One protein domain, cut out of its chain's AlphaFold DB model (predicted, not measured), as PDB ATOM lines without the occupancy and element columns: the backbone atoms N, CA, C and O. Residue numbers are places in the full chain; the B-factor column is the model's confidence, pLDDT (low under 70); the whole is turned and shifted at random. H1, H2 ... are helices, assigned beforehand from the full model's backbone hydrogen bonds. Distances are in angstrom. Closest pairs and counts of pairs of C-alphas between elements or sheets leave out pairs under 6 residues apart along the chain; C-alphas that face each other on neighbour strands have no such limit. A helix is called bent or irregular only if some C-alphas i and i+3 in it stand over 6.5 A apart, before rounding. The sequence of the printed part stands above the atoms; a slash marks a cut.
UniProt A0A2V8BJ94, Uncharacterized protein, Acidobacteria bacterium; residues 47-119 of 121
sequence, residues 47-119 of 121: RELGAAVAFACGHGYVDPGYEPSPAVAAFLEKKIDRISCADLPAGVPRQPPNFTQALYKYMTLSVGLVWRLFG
ATOM      1  N   ARG A  47     130.215 161.393  51.853       89.62
ATOM      2  CA  ARG A  47     130.883 160.280  52.527       89.62
ATOM      3  C   ARG A  47     129.892 159.333  53.210       89.62
ATOM      4  O   ARG A  47     130.167 158.143  53.320       89.62
ATOM      5  N   GLU A  48     128.707 159.819  53.584       91.06
ATOM      6  CA  GLU A  48     127.621 158.996  54.139       91.06
ATOM      7  C   GLU A  48     127.025 158.026  53.107       91.06
ATOM      8  O   GLU A  48     126.381 157.038  53.464       91.06
ATOM      9  N   LEU A  49     127.275 158.255  51.811       92.75
ATOM     10  CA  LEU A  49     126.907 157.321  50.749       92.75
ATOM     11  C   LEU A  49     127.839 156.103  50.671       92.75
ATOM     12  O   LEU A  49     127.592 155.216  49.854       92.75
ATOM     13  N   GLY A  50     128.843 155.978  51.548       93.12
ATOM     14  CA  GLY A  50     129.616 154.742  51.695       93.12
ATOM     15  C   GLY A  50     128.716 153.514  51.895       93.12
ATOM     16  O   GLY A  50     128.919 152.484  51.251       93.12
ATOM     17  N   ALA A  51     127.635 153.645  52.672       94.94
ATOM     18  CA  ALA A  51     126.646 152.578  52.845       94.94
ATOM     19  C   ALA A  51     125.892 152.217  51.547       94.94
ATOM     20  O   ALA A  51     125.500 151.063  51.358       94.94
ATOM     21  N   ALA A  52     125.715 153.170  50.622       95.06
ATOM     22  CA  ALA A  52     125.155 152.892  49.297       95.06
ATOM     23  C   ALA A  52     126.135 152.091  48.432       95.06
ATOM     24  O   ALA A  52     125.706 151.155  47.758       95.06
ATOM     25  N   VAL A  53     127.437 152.403  48.487       94.44
ATOM     26  CA  VAL A  53     128.487 151.637  47.787       94.44
ATOM     27  C   VAL A  53     128.556 150.207  48.327       94.44
ATOM     28  O   VAL A  53     128.512 149.251  47.554       94.44
ATOM     29  N   ALA A  54     128.572 150.042  49.655       94.19
ATOM     30  CA  ALA A  54     128.563 148.729  50.299       94.19
ATOM     31  C   ALA A  54     127.337 147.895  49.881       94.19
ATOM     32  O   ALA A  54     127.469 146.719  49.525       94.19
ATOM     33  N   PHE A  55     126.153 148.514  49.849       94.56
ATOM     34  CA  PHE A  55     124.928 147.865  49.389       94.56
ATOM     35  C   PHE A  55     124.988 147.482  47.903       94.56
ATOM     36  O   PHE A  55     124.641 146.351  47.549       94.56
ATOM     37  N   ALA A  56     125.453 148.394  47.044       94.00
ATOM     38  CA  ALA A  56     125.569 148.162  45.608       94.00
ATOM     39  C   ALA A  56     126.504 146.982  45.298       94.00
ATOM     40  O   ALA A  56     126.162 146.126  44.482       94.00
ATOM     41  N   CYS A  57     127.616 146.881  46.033       92.44
ATOM     42  CA  CYS A  57     128.588 145.794  45.922       92.44
ATOM     43  C   CYS A  57     128.210 144.509  46.676       92.44
ATOM     44  O   CYS A  57     128.964 143.541  46.666       92.44
ATOM     45  N   GLY A  58     127.029 144.453  47.299       91.56
ATOM     46  CA  GLY A  58     126.502 143.224  47.897       91.56
ATOM     47  C   GLY A  58     126.980 142.926  49.320       91.56
ATOM     48  O   GLY A  58     126.713 141.839  49.824       91.56
ATOM     49  N   HIS A  59     127.606 143.881  50.009       91.50
ATOM     50  CA  HIS A  59     127.989 143.742  51.423       91.50
ATOM     51  C   HIS A  59     126.821 143.970  52.398       91.50
ATOM     52  O   HIS A  59     126.988 143.824  53.609       91.50
ATOM     53  N   GLY A  60     125.635 144.294  51.874       92.12
ATOM     54  CA  GLY A  60     124.456 144.659  52.654       92.12
ATOM     55  C   GLY A  60     124.412 146.152  52.978       92.12
ATOM     56  O   GLY A  60     125.255 146.927  52.538       92.12
ATOM     57  N   TYR A  61     123.388 146.561  53.727       95.00
ATOM     58  CA  TYR A  61     123.248 147.945  54.177       95.00
ATOM     59  C   TYR A  61     123.992 148.145  55.501       95.00
ATOM     60  O   TYR A  61     123.423 147.950  56.576       95.00
ATOM     61  N   VAL A  62     125.282 148.457  55.393       94.81
ATOM     62  CA  VAL A  62     126.234 148.588  56.505       94.81
ATOM     63  C   VAL A  62     127.058 149.858  56.338       94.81
ATOM     64  O   VAL A  62     127.206 150.335  55.216       94.81
ATOM     65  N   ASP A  63     127.610 150.372  57.434       94.69
ATOM     66  CA  ASP A  63     128.578 151.466  57.403       94.69
ATOM     67  C   ASP A  63     129.989 150.896  57.156       94.69
ATOM     68  O   ASP A  63     130.509 150.163  58.013       94.69
ATOM     69  N   PRO A  64     130.620 151.191  56.001       93.12
ATOM     70  CA  PRO A  64     131.985 150.777  55.718       93.12
ATOM     71  C   PRO A  64     133.041 151.735  56.295       93.12
ATOM     72  O   PRO A  64     134.239 151.529  56.095       93.12
ATOM     73  N   GLY A  65     132.610 152.771  57.019       90.94
ATOM     74  CA  GLY A  65     133.428 153.904  57.424       90.94
ATOM     75  C   GLY A  65     133.454 155.002  56.360       90.94
ATOM     76  O   GLY A  65     133.045 154.817  55.214       90.94
ATOM     77  N   TYR A  66     133.971 156.169  56.745       86.12
ATOM     78  CA  TYR A  66     133.970 157.369  55.903       86.12
ATOM     79  C   TYR A  66     135.019 157.387  54.780       86.12
ATOM     80  O   TYR A  66     134.945 158.244  53.899       86.12
ATOM     81  N   GLU A  67     136.016 156.505  54.838       86.94
ATOM     82  CA  GLU A  67     137.075 156.313  53.834       86.94
ATOM     83  C   GLU A  67     137.378 154.811  53.715       86.94
ATOM     84  O   GLU A  67     138.394 154.322  54.207       86.94
ATOM     85  N   PRO A  68     136.464 154.035  53.110       87.69
ATOM     86  CA  PRO A  68     136.612 152.583  53.053       87.69
ATOM     87  C   PRO A  68     137.723 152.138  52.093       87.69
ATOM     88  O   PRO A  68     138.324 151.080  52.279       87.69
ATOM     89  N   SER A  69     138.006 152.950  51.070       91.81
ATOM     90  CA  SER A  69     139.193 152.851  50.224       91.81
ATOM     91  C   SER A  69     139.462 154.183  49.510       91.81
ATOM     92  O   SER A  69     138.541 154.999  49.378       91.81
ATOM     93  N   PRO A  70     140.689 154.414  48.998       92.75
ATOM     94  CA  PRO A  70     141.011 155.625  48.240       92.75
ATOM     95  C   PRO A  70     140.143 155.813  46.990       92.75
ATOM     96  O   PRO A  70     139.754 156.934  46.671       92.75
ATOM     97  N   ALA A  71     139.811 154.722  46.297       92.44
ATOM     98  CA  ALA A  71     138.971 154.758  45.104       92.44
ATOM     99  C   ALA A  71     137.530 155.153  45.449       92.44
ATOM    100  O   ALA A  71     136.964 156.042  44.818       92.44
ATOM    101  N   VAL A  72     136.955 154.565  46.504       92.19
ATOM    102  CA  VAL A  72     135.599 154.914  46.951       92.19
ATOM    103  C   VAL A  72     135.533 156.367  47.419       92.19
ATOM    104  O   VAL A  72     134.580 157.067  47.085       92.19
ATOM    105  N   ALA A  73     136.548 156.850  48.140       92.25
ATOM    106  CA  ALA A  73     136.624 158.255  48.533       92.25
ATOM    107  C   ALA A  73     136.659 159.181  47.304       92.25
ATOM    108  O   ALA A  73     135.859 160.108  47.214       92.25
ATOM    109  N   ALA A  74     137.510 158.883  46.315       91.94
ATOM    110  CA  ALA A  74     137.591 159.656  45.077       91.94
ATOM    111  C   ALA A  74     136.271 159.656  44.287       91.94
ATOM    112  O   ALA A  74     135.891 160.685  43.730       91.94
ATOM    113  N   PHE A  75     135.560 158.530  44.257       91.31
ATOM    114  CA  PHE A  75     134.255 158.412  43.607       91.31
ATOM    115  C   PHE A  75     133.183 159.261  44.290       91.31
ATOM    116  O   PHE A  75     132.506 160.055  43.639       91.31
ATOM    117  N   LEU A  76     133.060 159.155  45.618       91.25
ATOM    118  CA  LEU A  76     132.084 159.934  46.388       91.25
ATOM    119  C   LEU A  76     132.372 161.440  46.328       91.25
ATOM    120  O   LEU A  76     131.450 162.251  46.311       91.25
ATOM    121  N   GLU A  77     133.645 161.813  46.226       90.31
ATOM    122  CA  GLU A  77     134.090 163.193  46.026       90.31
ATOM    123  C   GLU A  77     133.978 163.677  44.569       90.31
ATOM    124  O   GLU A  77     134.423 164.784  44.264       90.31
ATOM    125  N   LYS A  78     133.391 162.875  43.667       87.69
ATOM    126  CA  LYS A  78     133.246 163.167  42.229       87.69
ATOM    127  C   LYS A  78     134.576 163.423  41.497       87.69
ATOM    128  O   LYS A  78     134.602 164.089  40.467       87.69
ATOM    129  N   LYS A  79     135.700 162.920  42.019       89.25
ATOM    130  CA  LYS A  79     137.022 163.011  41.366       89.25
ATOM    131  C   LYS A  79     137.180 161.985  40.252       89.25
ATOM    132  O   LYS A  79     137.929 162.211  39.306       89.25
ATOM    133  N   ILE A  80     136.499 160.856  40.392       90.31
ATOM    134  CA  ILE A  80     136.355 159.841  39.359       90.31
ATOM    135  C   ILE A  80     134.875 159.533  39.223       90.31
ATOM    136  O   ILE A  80     134.159 159.437  40.216       90.31
ATOM    137  N   ASP A  81     134.432 159.343  37.990       87.19
ATOM    138  CA  ASP A  81     133.067 158.898  37.738       87.19
ATOM    139  C   ASP A  81     132.927 157.406  37.982       87.19
ATOM    140  O   ASP A  81     131.791 156.937  37.992       87.19
ATOM    141  N   ARG A  82     134.075 156.692  38.082       87.31
ATOM    142  CA  ARG A  82     134.159 155.241  37.981       87.31
ATOM    143  C   ARG A  82     134.922 154.447  39.083       87.31
ATOM    144  O   ARG A  82     136.091 154.757  39.281       87.31
ATOM    145  N   ILE A  83     134.347 153.411  39.723       91.50
ATOM    146  CA  ILE A  83     134.924 152.368  40.599       91.50
ATOM    147  C   ILE A  83     134.338 150.956  40.370       91.50
ATOM    148  O   ILE A  83     133.159 150.748  40.105       91.50
ATOM    149  N   SER A  84     135.165 149.940  40.596       90.38
ATOM    150  CA  SER A  84     134.776 148.531  40.668       90.38
ATOM    151  C   SER A  84     134.460 148.114  42.105       90.38
ATOM    152  O   SER A  84     135.051 148.603  43.062       90.38
ATOM    153  N   CYS A  85     133.618 147.096  42.285       91.12
ATOM    154  CA  CYS A  85     133.445 146.483  43.605       91.12
ATOM    155  C   CYS A  85     134.713 145.798  44.138       91.12
ATOM    156  O   CYS A  85     134.815 145.572  45.339       91.12
ATOM    157  N   ALA A  86     135.697 145.507  43.280       89.56
ATOM    158  CA  ALA A  86     137.023 145.070  43.719       89.56
ATOM    159  C   ALA A  86     137.807 146.186  44.439       89.56
ATOM    160  O   ALA A  86     138.704 145.890  45.226       89.56
ATOM    161  N   ASP A  87     137.440 147.451  44.210       89.75
ATOM    162  CA  ASP A  87     138.040 148.609  44.871       89.75
ATOM    163  C   ASP A  87     137.508 148.810  46.297       89.75
ATOM    164  O   ASP A  87     138.011 149.666  47.030       89.75
ATOM    165  N   LEU A  88     136.507 148.023  46.710       88.25
ATOM    166  CA  LEU A  88     136.041 147.931  48.087       88.25
ATOM    167  C   LEU A  88     136.651 146.672  48.738       88.25
ATOM    168  O   LEU A  88     136.235 145.553  48.427       88.25
ATOM    169  N   PRO A  89     137.640 146.812  49.644       82.75
ATOM    170  CA  PRO A  89     138.332 145.670  50.228       82.75
ATOM    171  C   PRO A  89     137.369 144.726  50.951       82.75
ATOM    172  O   PRO A  89     136.499 145.160  51.706       82.75
ATOM    173  N   ALA A  90     137.575 143.413  50.823       78.19
ATOM    174  CA  ALA A  90     136.732 142.419  51.498       78.19
ATOM    175  C   ALA A  90     136.701 142.582  53.035       78.19
ATOM    176  O   ALA A  90     135.701 142.227  53.670       78.19
ATOM    177  N   GLY A  91     137.782 143.131  53.605       80.25
ATOM    178  CA  GLY A  91     137.957 143.438  55.028       80.25
ATOM    179  C   GLY A  91     137.482 144.827  55.460       80.25
ATOM    180  O   GLY A  91     137.837 145.256  56.555       80.25
ATOM    181  N   VAL A  92     136.718 145.542  54.626       84.25
ATOM    182  CA  VAL A  92     136.129 146.827  55.024       84.25
ATOM    183  C   VAL A  92     135.260 146.645  56.279       84.25
ATOM    184  O   VAL A  92     134.587 145.609  56.398       84.25
ATOM    185  N   PRO A  93     135.260 147.606  57.226       86.44
ATOM    186  CA  PRO A  93     134.355 147.572  58.365       86.44
ATOM    187  C   PRO A  93     132.912 147.302  57.926       86.44
ATOM    188  O   PRO A  93     132.473 147.737  56.870       86.44
ATOM    189  N   ARG A  94     132.159 146.541  58.716       91.06
ATOM    190  CA  ARG A  94     130.723 146.322  58.483       91.06
ATOM    191  C   ARG A  94     129.982 146.704  59.740       91.06
ATOM    192  O   ARG A  94     129.471 145.852  60.465       91.06
ATOM    193  N   GLN A  95     130.043 147.991  60.048       93.69
ATOM    194  CA  GLN A  95     129.413 148.518  61.243       93.69
ATOM    195  C   GLN A  95     127.913 148.714  60.986       93.69
ATOM    196  O   GLN A  95     127.480 148.824  59.833       93.69
ATOM    197  N   PRO A  96     127.086 148.729  62.041       94.94
ATOM    198  CA  PRO A  96     125.712 149.189  61.915       94.94
ATOM    199  C   PRO A  96     125.676 150.600  61.302       94.94
ATOM    200  O   PRO A  96     126.564 151.396  61.613       94.94
ATOM    201  N   PRO A  97     124.667 150.929  60.476       94.19
ATOM    202  CA  PRO A  97     124.511 152.274  59.935       94.19
ATOM    203  C   PRO A  97     124.548 153.331  61.040       94.19
ATOM    204  O   PRO A  97     123.853 153.194  62.053       94.19
ATOM    205  N   ASN A  98     125.332 154.390  60.836       93.56
ATOM    206  CA  ASN A  98     125.348 155.532  61.746       93.56
ATOM    207  C   ASN A  98     124.004 156.294  61.717       93.56
ATOM    208  O   ASN A  98     123.093 155.960  60.956       93.56
ATOM    209  N   PHE A  99     123.863 157.335  62.545       94.25
ATOM    210  CA  PHE A  99     122.613 158.099  62.648       94.25
ATOM    211  C   PHE A  99     122.117 158.637  61.296       94.25
ATOM    212  O   PHE A  99     120.945 158.464  60.962       94.25
ATOM    213  N   THR A 100     122.999 159.251  60.505       92.56
ATOM    214  CA  THR A 100     122.658 159.846  59.206       92.56
ATOM    215  C   THR A 100     122.229 158.775  58.213       92.56
ATOM    216  O   THR A 100     121.192 158.905  57.561       92.56
ATOM    217  N   GLN A 101     122.987 157.683  58.134       94.44
ATOM    218  CA  GLN A 101     122.663 156.554  57.268       94.44
ATOM    219  C   GLN A 101     121.311 155.944  57.673       94.44
ATOM    220  O   GLN A 101     120.421 155.789  56.841       94.44
ATOM    221  N   ALA A 102     121.086 155.699  58.967       95.50
ATOM    222  CA  ALA A 102     119.814 155.186  59.467       95.50
ATOM    223  C   ALA A 102     118.630 156.115  59.139       95.50
ATOM    224  O   ALA A 102     117.588 155.634  58.686       95.50
ATOM    225  N   LEU A 103     118.798 157.430  59.319       95.69
ATOM    226  CA  LEU A 103     117.771 158.435  59.038       95.69
ATOM    227  C   LEU A 103     117.402 158.479  57.547       95.69
ATOM    228  O   LEU A 103     116.221 158.527  57.205       95.69
ATOM    229  N   TYR A 104     118.394 158.406  56.658       94.19
ATOM    230  CA  TYR A 104     118.204 158.515  55.208       94.19
ATOM    231  C   TYR A 104     118.207 157.168  54.476       94.19
ATOM    232  O   TYR A 104     118.403 157.112  53.262       94.19
ATOM    233  N   LYS A 105     117.915 156.071  55.185       95.31
ATOM    234  CA  LYS A 105     118.015 154.696  54.673       95.31
ATOM    235  C   LYS A 105     117.377 154.483  53.302       95.31
ATOM    236  O   LYS A 105     118.006 153.908  52.418       95.31
ATOM    237  N   TYR A 106     116.138 154.936  53.105       94.75
ATOM    238  CA  TYR A 106     115.442 154.764  51.826       94.75
ATOM    239  C   TYR A 106     116.140 155.498  50.676       94.75
ATOM    240  O   TYR A 106     116.233 154.961  49.572       94.75
ATOM    241  N   MET A 107     116.670 156.693  50.938       92.75
ATOM    242  CA  MET A 107     117.426 157.475  49.960       92.75
ATOM    243  C   MET A 107     118.738 156.768  49.614       92.75
ATOM    244  O   MET A 107     119.000 156.505  48.442       92.75
ATOM    245  N   THR A 108     119.521 156.375  50.621       94.62
ATOM    246  CA  THR A 108     120.801 155.678  50.430       94.62
ATOM    247  C   THR A 108     120.622 154.350  49.688       94.62
ATOM    248  O   THR A 108     121.390 154.042  48.778       94.62
ATOM    249  N   LEU A 109     119.581 153.577  50.012       95.69
ATOM    250  CA  LEU A 109     119.261 152.333  49.302       95.69
ATOM    251  C   LEU A 109     118.835 152.577  47.855       95.69
ATOM    252  O   LEU A 109     119.199 151.794  46.982       95.69
ATOM    253  N   SER A 110     118.097 153.654  47.586       93.19
ATOM    254  CA  SER A 110     117.711 154.018  46.219       93.19
ATOM    255  C   SER A 110     118.942 154.361  45.377       93.19
ATOM    256  O   SER A 110     119.073 153.860  44.264       93.19
ATOM    257  N   VAL A 111     119.885 155.132  45.932       92.75
ATOM    258  CA  VAL A 111     121.177 155.430  45.287       92.75
ATOM    259  C   VAL A 111     121.958 154.143  45.018       92.75
ATOM    260  O   VAL A 111     122.358 153.887  43.885       92.75
ATOM    261  N   GLY A 112     122.117 153.292  46.034       94.31
ATOM    262  CA  GLY A 112     122.837 152.030  45.887       94.31
ATOM    263  C   GLY A 112     122.167 151.061  44.905       94.31
ATOM    264  O   GLY A 112     122.859 150.326  44.209       94.31
ATOM    265  N   LEU A 113     120.834 151.075  44.787       93.50
ATOM    266  CA  LEU A 113     120.105 150.301  43.780       93.50
ATOM    267  C   LEU A 113     120.379 150.824  42.367       93.50
ATOM    268  O   LEU A 113     120.637 150.026  41.472       93.50
ATOM    269  N   VAL A 114     120.351 152.145  42.172       90.69
ATOM    270  CA  VAL A 114     120.697 152.771  40.889       90.69
ATOM    271  C   VAL A 114     122.125 152.395  40.496       90.69
ATOM    272  O   VAL A 114     122.327 151.900  39.391       90.69
ATOM    273  N   TRP A 115     123.097 152.519  41.405       92.00
ATOM    274  CA  TRP A 115     124.461 152.061  41.136       92.00
ATOM    275  C   TRP A 115     124.512 150.557  40.860       92.00
ATOM    276  O   TRP A 115     125.081 150.124  39.872       92.00
ATOM    277  N   ARG A 116     123.823 149.710  41.618       90.88
ATOM    278  CA  ARG A 116     123.807 148.273  41.314       90.88
ATOM    279  C   ARG A 116     123.265 147.946  39.913       90.88
ATOM    280  O   ARG A 116     123.733 146.993  39.298       90.88
ATOM    281  N   LEU A 117     122.280 148.703  39.423       88.44
ATOM    282  CA  LEU A 117     121.636 148.472  38.124       88.44
ATOM    283  C   LEU A 117     122.419 149.054  36.941       88.44
ATOM    284  O   LEU A 117     122.472 148.428  35.886       88.44
ATOM    285  N   PHE A 118     123.007 150.239  37.101       84.75
ATOM    286  CA  PHE A 118     123.693 150.962  36.022       84.75
ATOM    287  C   PHE A 118     125.224 150.895  36.119       84.75
ATOM    288  O   PHE A 118     125.925 151.473  35.288       84.75
ATOM    289  N   GLY A 119     125.726 150.153  37.105       70.62
ATOM    290  CA  GLY A 119     127.109 150.166  37.545       70.62
ATOM    291  C   GLY A 119     127.268 151.131  38.715       70.62
ATOM    292  O   GLY A 119     126.832 152.287  38.650       70.62
TER     293      GLY A 119
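What this domain is: This is residues 47 to 119 of the 121 residues of an uncharacterized protein of Acidobacteria bacterium (UniProt A0A2V8BJ94). A short helix, H1, lies in the middle of a compact body, with the longest helix, H4, crossing it steeply along one side and the small helices H2 and H3 packed on it at two other places. Two long stretches with no named element wind round the body, and parts of them, residues 62 to 67 and 88 to 95, run past H1 on the side away from H4. The printed part has 73 residues with four named helices, H1, H2, H3 and H4 in that order, and no named strand. The class is all helix, though the helices hold only 36 of the 73 residues, under half. The whole is compact and rounded, with a radius of gyration of the C-alphas of 10.8 A and spans of 27 by 24 by 20 A.

Where its parts are: H1 is residues 47 to 56, 14.9 A from first to last C-alpha, and begins at C-alpha 47 at (130.883, 160.280, 52.527). It is irregular, but only just: C-alphas 48 and 51 are 6.6 A apart. H2 is residues 70 to 76, 10.1 A long, and begins at C-alpha 70 at (141.011, 155.625, 48.240). H3 is residues 99 to 103, 6.0 A long. H4 is residues 105 to 118, 19.9 A long, and ends at C-alpha 118 at (123.693, 150.962, 36.022).

How they stand to each other: H1 is the hub and touches the three other helices. H1 and H2 touch, with the C-alphas of Arg 47 and Leu 76 the closest at 6.3 A, and their lines are about perpendicular at 81 degrees. H1 and H3 touch, with the C-alphas of Glu 48 and Gln 101 the closest at 6.4 A. H1 and H4 touch with 18 pairs of C-alphas within 8 A; the closest are those of Ala 52 and Gly 112, 4.2 A apart. H1 and H4 run the same way at a steep tilt of 55 degrees. H3 and H4 are close but not clearly touching, with the C-alphas of Gln 101 and Thr 108 the closest at 7.1 A. H2 is apart from H3 and from H4. In H2, H3 and H4 every O i to N i+4 pair is within hydrogen-bond range; in H1, 4 of 6 are.

The domain as a whole: The C-alphas of Ala 86 and Leu 103 are the two farthest apart, at 28.0 A. The printed part has no cut. The links from H1 to H2, residues 57 to 69, and from H2 to H3, residues 77 to 98, are long; the link from H3 to H4 is tight, with 1 residue. The mean pLDDT of the printed part is 91.1, and no printed residue is under 70.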